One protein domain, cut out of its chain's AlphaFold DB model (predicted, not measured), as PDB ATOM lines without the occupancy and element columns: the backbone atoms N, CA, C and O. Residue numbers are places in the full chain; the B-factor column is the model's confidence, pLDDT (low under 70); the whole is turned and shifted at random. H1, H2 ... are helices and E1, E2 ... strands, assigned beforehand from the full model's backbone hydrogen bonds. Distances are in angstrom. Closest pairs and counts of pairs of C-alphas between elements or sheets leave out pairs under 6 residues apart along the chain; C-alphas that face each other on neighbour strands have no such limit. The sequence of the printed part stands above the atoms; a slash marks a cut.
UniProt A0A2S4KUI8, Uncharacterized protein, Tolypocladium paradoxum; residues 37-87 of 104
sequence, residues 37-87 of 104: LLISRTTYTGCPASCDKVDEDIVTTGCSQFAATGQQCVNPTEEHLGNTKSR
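Overview. This is residues 37 to 87 of the 104 residues of an uncharacterized protein of Tolypocladium paradoxum (UniProt A0A2S4KUI8). A long, narrow ribbon of three strands, twisted and bare on both faces, has E1 in the middle between E2 and E3, and beyond one end of it lies a small head of loop with one short helix, H1. At the other end residues 45 to 52 turn the chain back from E1 into E2, making a hairpin, and the ribbon, head and turn together make one long rod. The printed part has 51 residues, with three named strands and one named helix in the order E1, E2, H1, E3; the sheet runs E2, E1, E3 and is mixed, and the class is mostly strand. The whole is only just loose, close to extended, with a radius of gyration of the C-alphas of 14.4 A and spans of 46 by 16 by 13 A.

Arrangement. E1, residues 37 to 44, is the inner strand of the sheet. E2, residues 53 to 59, is an edge strand and forms a hairpin with E1. The two are antiparallel, with 159 degrees between their directions, and the C-alphas of Val 54 and Arg 41, which face each other, are 4.6 A apart. Across this pair N 38 and O 57 are within hydrogen-bond range at 2.7 A, as are N 53 and O 42 at 2.9 A. H1, residues 64 to 69, is not on the sheet, with 1 pair of C-alphas within 10 A, and it is apart from E1. Both of its O i to N i+4 pairs are within hydrogen-bond range. E3, residues 77 to 86, is the other edge strand and is parallel to E1, with 16 degrees between their directions. The C-alphas of Leu 37 and Glu 78, which face each other, are 4.7 A apart. N 37 and O 77 are within hydrogen-bond range at 2.8 A, as are N 86 and O 43 at 2.8 A.

Along the chain. E1 begins at C-alpha 37, (4.039, 31.453, 16.918), and is 22.5 A long from first to last C-alpha. E2 runs 18.8 A, from Lys 53 to Val 59. H1, from Ser 64 at (0.587, 39.987, 5.273) to Thr 69, is 8.7 A long. E3, the longest strand with 10 residues, covers 26.1 A and ends at C-alpha 86, (11.296, 31.221, 37.471).

Size, cuts and confidence. The two C-alphas farthest apart, those of Gly 46 and Ala 68, are 45.8 A from each other. The printed part has no cut. The link from E2 to H1 is tight, with 4 residues, and those from E1 to E2 and from H1 to E3 are short, with 8 and 7 residues. The mean pLDDT of the printed part is 70.6, and 24 residues are under 70, among them residues 45 to 48 and 60 to 76.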
ATOM      1  N   LEU A  37       4.523  31.989  15.649       75.12
ATOM      2  CA  LEU A  37       4.039  31.453  16.918       75.12
ATOM      3  C   LEU A  37       5.207  31.427  17.900       75.12
ATOM      4  O   LEU A  37       6.129  30.629  17.757       75.12
ATOM      5  N   LEU A  38       5.186  32.327  18.871       78.81
ATOM      6  CA  LEU A  38       6.155  32.375  19.950       78.81
ATOM      7  C   LEU A  38       5.776  31.334  20.994       78.81
ATOM      8  O   LEU A  38       4.784  31.489  21.697       78.81
ATOM      9  N   ILE A  39       6.591  30.293  21.110       76.94
ATOM     10  CA  ILE A  39       6.420  29.267  22.135       76.94
ATOM     11  C   ILE A  39       7.458  29.532  23.217       76.94
ATOM     12  O   ILE A  39       8.667  29.430  22.982       76.94
ATOM     13  N   SER A  40       6.995  29.871  24.415       78.94
ATOM     14  CA  SER A  40       7.851  30.075  25.580       78.94
ATOM     15  C   SER A  40       7.477  29.100  26.688       78.94
ATOM     16  O   SER A  40       6.305  28.856  26.962       78.94
ATOM     17  N   ARG A  41       8.487  28.497  27.323       81.50
ATOM     18  CA  ARG A  41       8.273  27.589  28.452       81.50
ATOM     19  C   ARG A  41       8.829  28.211  29.719       81.50
ATOM     20  O   ARG A  41      10.025  28.477  29.814       81.50
ATOM     21  N   THR A  42       7.980  28.381  30.717       79.06
ATOM     22  CA  THR A  42       8.371  28.800  32.057       79.06
ATOM     23  C   THR A  42       8.422  27.589  32.974       79.06
ATOM     24  O   THR A  42       7.402  26.993  33.308       79.06
ATOM     25  N   THR A  43       9.631  27.245  33.401       80.12
ATOM     26  CA  THR A  43       9.898  26.214  34.408       80.12
ATOM     27  C   THR A  43      10.014  26.852  35.786       80.12
ATOM     28  O   THR A  43      10.546  27.958  35.917       80.12
ATOM     29  N   TYR A  44       9.539  26.178  36.828       76.19
ATOM     30  CA  TYR A  44       9.581  26.700  38.198       76.19
ATOM     31  C   TYR A  44      10.604  25.940  39.042       76.19
ATOM     32  O   TYR A  44      10.679  24.712  39.034       76.19
ATOM     33  N   THR A  45      11.433  26.675  39.781       68.88
ATOM     34  CA  THR A  45      12.519  26.073  40.562       68.88
ATOM     35  C   THR A  45      11.962  25.269  41.736       68.88
ATOM     36  O   THR A  45      11.307  25.827  42.609       68.88
ATOM     37  N   GLY A  46      12.259  23.967  41.780       68.69
ATOM     38  CA  GLY A  46      11.790  23.081  42.851       68.69
ATOM     39  C   GLY A  46      10.341  22.611  42.693       68.69
ATOM     40  O   GLY A  46       9.818  21.999  43.619       68.69
ATOM     41  N   CYS A  47       9.713  22.876  41.543       67.12
ATOM     42  CA  CYS A  47       8.418  22.315  41.167       67.12
ATOM     43  C   CYS A  47       8.604  21.187  40.131       67.12
ATOM     44  O   CYS A  47       9.561  21.227  39.352       67.12
ATOM     45  N   PRO A  48       7.711  20.183  40.104       69.06
ATOM     46  CA  PRO A  48       7.697  19.164  39.057       69.06
ATOM     47  C   PRO A  48       7.322  19.766  37.694       69.06
ATOM     48  O   PRO A  48       6.636  20.784  37.626       69.06
ATOM     49  N   ALA A  49       7.705  19.090  36.604       70.00
ATOM     50  CA  ALA A  49       7.417  19.531  35.232       70.00
ATOM     51  C   ALA A  49       5.910  19.644  34.915       70.00
ATOM     52  O   ALA A  49       5.519  20.323  33.973       70.00
ATOM     53  N   SER A  50       5.040  19.028  35.725       71.12
ATOM     54  CA  SER A  50       3.582  19.208  35.652       71.12
ATOM     55  C   SER A  50       3.124  20.635  35.980       71.12
ATOM     56  O   SER A  50       1.994  21.006  35.670       71.12
ATOM     57  N   CYS A  51       3.984  21.427  36.619       67.31
ATOM     58  CA  CYS A  51       3.744  22.826  36.950       67.31
ATOM     59  C   CYS A  51       4.353  23.800  35.940       67.31
ATOM     60  O   CYS A  51       4.183  25.011  36.108       67.31
ATOM     61  N   ASP A  52       5.079  23.297  34.939       76.44
ATOM     62  CA  ASP A  52       5.640  24.135  33.890       76.44
ATOM     63  C   ASP A  52       4.504  24.814  33.127       76.44
ATOM     64  O   ASP A  52       3.468  24.214  32.828       76.44
ATOM     65  N   LYS A  53       4.702  26.090  32.812       72.94
ATOM     66  CA  LYS A  53       3.795  26.827  31.944       72.94
ATOM     67  C   LYS A  53       4.359  26.884  30.545       72.94
ATOM     68  O   LYS A  53       5.543  27.161  30.364       72.94
ATOM     69  N   VAL A  54       3.504  26.612  29.574       77.94
ATOM     70  CA  VAL A  54       3.784  26.858  28.166       77.94
ATOM     71  C   VAL A  54       2.877  28.005  27.759       77.94
ATOM     72  O   VAL A  54       1.660  27.888  27.862       77.94
ATOM     73  N   ASP A  55       3.487  29.119  27.383       74.88
ATOM     74  CA  ASP A  55       2.792  30.290  26.878       74.88
ATOM     75  C   ASP A  55       3.060  30.358  25.372       74.88
ATOM     76  O   ASP A  55       4.215  30.414  24.931       74.88
ATOM     77  N   GLU A  56       1.977  30.302  24.606       76.94
ATOM     78  CA  GLU A  56       1.965  30.374  23.148       76.94
ATOM     79  C   GLU A  56       1.357  31.715  22.745       76.94
ATOM     80  O   GLU A  56       0.217  32.014  23.104       76.94
ATOM     81  N   ASP A  57       2.115  32.532  22.020       75.19
ATOM     82  CA  ASP A  57       1.654  33.839  21.559       75.19
ATOM     83  C   ASP A  57       1.825  33.975  20.045       75.19
ATOM     84  O   ASP A  57       2.887  33.688  19.491       75.19
ATOM     85  N   ILE A  58       0.770  34.401  19.349       71.25
ATOM     86  CA  ILE A  58       0.787  34.541  17.890       71.25
ATOM     87  C   ILE A  58       1.147  35.981  17.548       71.25
ATOM     88  O   ILE A  58       0.327  36.896  17.635       71.25
ATOM     89  N   VAL A  59       2.363  36.177  17.053       72.19
ATOM     90  CA  VAL A  59       2.798  37.460  16.510       72.19
ATOM     91  C   VAL A  59       2.262  37.609  15.096       72.19
ATOM     92  O   VAL A  59       2.753  37.009  14.133       72.19
ATOM     93  N   THR A  60       1.261  38.473  14.973       66.00
ATOM     94  CA  THR A  60       0.681  38.897  13.695       66.00
ATOM     95  C   THR A  60       1.360  40.145  13.120       66.00
ATOM     96  O   THR A  60       1.084  40.536  11.985       66.00
ATOM     97  N   THR A  61       2.285  40.766  13.859       62.91
ATOM     98  CA  THR A  61       3.027  41.957  13.423       62.91
ATOM     99  C   THR A  61       3.853  41.662  12.173       62.91
ATOM    100  O   THR A  61       4.786  40.862  12.202       62.91
ATOM    101  N   GLY A  62       3.518  42.330  11.067       62.50
ATOM    102  CA  GLY A  62       4.170  42.130   9.769       62.50
ATOM    103  C   GLY A  62       3.616  40.958   8.956       62.50
ATOM    104  O   GLY A  62       4.091  40.725   7.852       62.50
ATOM    105  N   CYS A  63       2.602  40.251   9.459       67.06
ATOM    106  CA  CYS A  63       1.971  39.141   8.760       67.06
ATOM    107  C   CYS A  63       1.015  39.659   7.676       67.06
ATOM    108  O   CYS A  63      -0.037  40.227   7.977       67.06
ATOM    109  N   SER A  64       1.370  39.465   6.404       65.62
ATOM    110  CA  SER A  64       0.587  39.987   5.273       65.62
ATOM    111  C   SER A  64      -0.788  39.329   5.157       65.62
ATOM    112  O   SER A  64      -1.750  39.984   4.767       65.62
ATOM    113  N   GLN A  65      -0.898  38.056   5.547       64.19
ATOM    114  CA  GLN A  65      -2.165  37.326   5.561       64.19
ATOM    115  C   GLN A  65      -3.122  37.864   6.627       64.19
ATOM    116  O   GLN A  65      -4.244  38.219   6.290       64.19
ATOM    117  N   PHE A  66      -2.670  38.019   7.878       62.81
ATOM    118  CA  PHE A  66      -3.507  38.580   8.945       62.81
ATOM    119  C   PHE A  66      -3.943  40.017   8.629       62.81
ATOM    120  O   PHE A  66      -5.100  40.367   8.831       62.81
ATOM    121  N   ALA A  67      -3.044  40.834   8.069       63.78
ATOM    122  CA  ALA A  67      -3.377  42.195   7.652       63.78
ATOM    123  C   ALA A  67      -4.426  42.244   6.524       63.78
ATOM    124  O   ALA A  67      -5.211  43.185   6.467       63.78
ATOM    125  N   ALA A  68      -4.443  41.246   5.635       65.38
ATOM    126  CA  ALA A  68      -5.362  41.195   4.500       65.38
ATOM    127  C   ALA A  68      -6.721  40.556   4.833       65.38
ATOM    128  O   ALA A  68      -7.734  40.971   4.275       65.38
ATOM    129  N   THR A  69      -6.760  39.543   5.705       67.62
ATOM    130  CA  THR A  69      -7.973  38.740   5.956       67.62
ATOM    131  C   THR A  69      -8.526  38.865   7.372       67.62
ATOM    132  O   THR A  69      -9.653  38.441   7.617       67.62
ATOM    133  N   GLY A  70      -7.753  39.400   8.323       64.00
ATOM    134  CA  GLY A  70      -8.107  39.398   9.746       64.00
ATOM    135  C   GLY A  70      -8.172  37.998  10.369       64.00
ATOM    136  O   GLY A  70      -8.590  37.862  11.517       64.00
ATOM    137  N   GLN A  71      -7.776  36.954   9.635       64.06
ATOM    138  CA  GLN A  71      -7.775  35.575  10.115       64.06
ATOM    139  C   GLN A  71      -6.387  35.169  10.609       64.06
ATOM    140  O   GLN A  71      -5.365  35.528  10.017       64.06
ATOM    141  N   GLN A  72      -6.352  34.400  11.702       63.09
ATOM    142  CA  GLN A  72      -5.124  33.760  12.171       63.09
ATOM    143  C   GLN A  72      -4.571  32.844  11.074       63.09
ATOM    144  O   GLN A  72      -5.318  32.128  10.407       63.09
ATOM    145  N   CYS A  73      -3.255  32.897  10.860       64.06
ATOM    146  CA  CYS A  73      -2.609  32.070   9.846       64.06
ATOM    147  C   CYS A  73      -2.764  30.587  10.164       64.06
ATOM    148  O   CYS A  73      -2.525  30.166  11.290       64.06
ATOM    149  N   VAL A  74      -3.079  29.800   9.135       61.66
ATOM    150  CA  VAL A  74      -3.281  28.346   9.238       61.66
ATOM    151  C   VAL A  74      -1.976  27.600   9.556       61.66
ATOM    152  O   VAL A  74      -2.027  26.514  10.113       61.66
ATOM    153  N   ASN A  75      -0.810  28.186   9.257       61.47
ATOM    154  CA  ASN A  75       0.508  27.625   9.574       61.47
ATOM    155  C   ASN A  75       1.477  28.745   9.991       61.47
ATOM    156  O   ASN A  75       2.197  29.273   9.137       61.47
ATOM    157  N   PRO A  76       1.459  29.192  11.258       69.31
ATOM    158  CA  PRO A  76       2.435  30.155  11.740       69.31
ATOM    159  C   PRO A  76       3.812  29.494  11.901       69.31
ATOM    160  O   PRO A  76       3.916  28.324  12.259       69.31
ATOM    161  N   THR A  77       4.885  30.242  11.646       72.19
ATOM    162  CA  THR A  77       6.252  29.760  11.881       72.19
ATOM    163  C   THR A  77       6.511  29.689  13.380       72.19
ATOM    164  O   THR A  77       6.477  30.719  14.053       72.19
ATOM    165  N   GLU A  78       6.800  28.499  13.898       74.19
ATOM    166  CA  GLU A  78       7.133  28.299  15.310       74.19
ATOM    167  C   GLU A  78       8.508  28.899  15.636       74.19
ATOM    168  O   GLU A  78       9.530  28.552  15.039       74.19
ATOM    169  N   GLU A  79       8.539  29.818  16.594       74.25
ATOM    170  CA  GLU A  79       9.749  30.426  17.127       74.25
ATOM    171  C   GLU A  79       9.805  30.136  18.631       74.25
ATOM    172  O   GLU A  79       9.048  30.676  19.439       74.25
ATOM    173  N   HIS A  80      10.710  29.238  19.015       76.44
ATOM    174  CA  HIS A  80      10.909  28.883  20.414       76.44
ATOM    175  C   HIS A  80      11.748  29.964  21.099       76.44
ATOM    176  O   HIS A  80      12.961  30.045  20.897       76.44
ATOM    177  N   LEU A  81      11.112  30.762  21.957       70.62
ATOM    178  CA  LEU A  81      11.775  31.803  22.757       70.62
ATOM    179  C   LEU A  81      12.695  31.234  23.851       70.62
ATOM    180  O   LEU A  81      13.419  31.974  24.518       70.62
ATOM    181  N   GLY A  82      12.687  29.913  24.015       72.62
ATOM    182  CA  GLY A  82      13.499  29.182  24.972       72.62
ATOM    183  C   GLY A  82      12.792  28.953  26.303       72.62
ATOM    184  O   GLY A  82      11.603  29.231  26.483       72.62
ATOM    185  N   ASN A  83      13.560  28.401  27.242       76.25
ATOM    186  CA  ASN A  83      13.064  28.026  28.558       76.25
ATOM    187  C   ASN A  83      13.481  29.080  29.581       76.25
ATOM    188  O   ASN A  83      14.668  29.259  29.861       76.25
ATOM    189  N   THR A  84      12.499  29.738  30.181       73.50
ATOM    190  CA  THR A  84      12.715  30.634  31.314       73.50
ATOM    191  C   THR A  84      12.602  29.833  32.605       73.50
ATOM    192  O   THR A  84      11.702  29.010  32.763       73.50
ATOM    193  N   LYS A  85      13.518  30.051  33.552       68.94
ATOM    194  CA  LYS A  85      13.452  29.445  34.886       68.94
ATOM    195  C   LYS A  85      13.025  30.493  35.903       68.94
ATOM    196  O   LYS A  85      13.805  31.376  36.259       68.94
ATOM    197  N   SER A  86      11.795  30.388  36.387       70.88
ATOM    198  CA  SER A  86      11.296  31.221  37.471       70.88
ATOM    199  C   SER A  86      11.811  30.711  38.818       70.88
ATOM    200  O   SER A  86      11.841  29.507  39.097       70.88
ATOM    201  N   ARG A  87      12.233  31.649  39.670       66.81
ATOM    202  CA  ARG A  87      12.571  31.385  41.080       66.81
ATOM    203  C   ARG A  87      11.337  31.385  41.985       66.81
ATOM    204  O   ARG A  87      11.450  31.017  43.147       66.81
TER     205      ARG A  87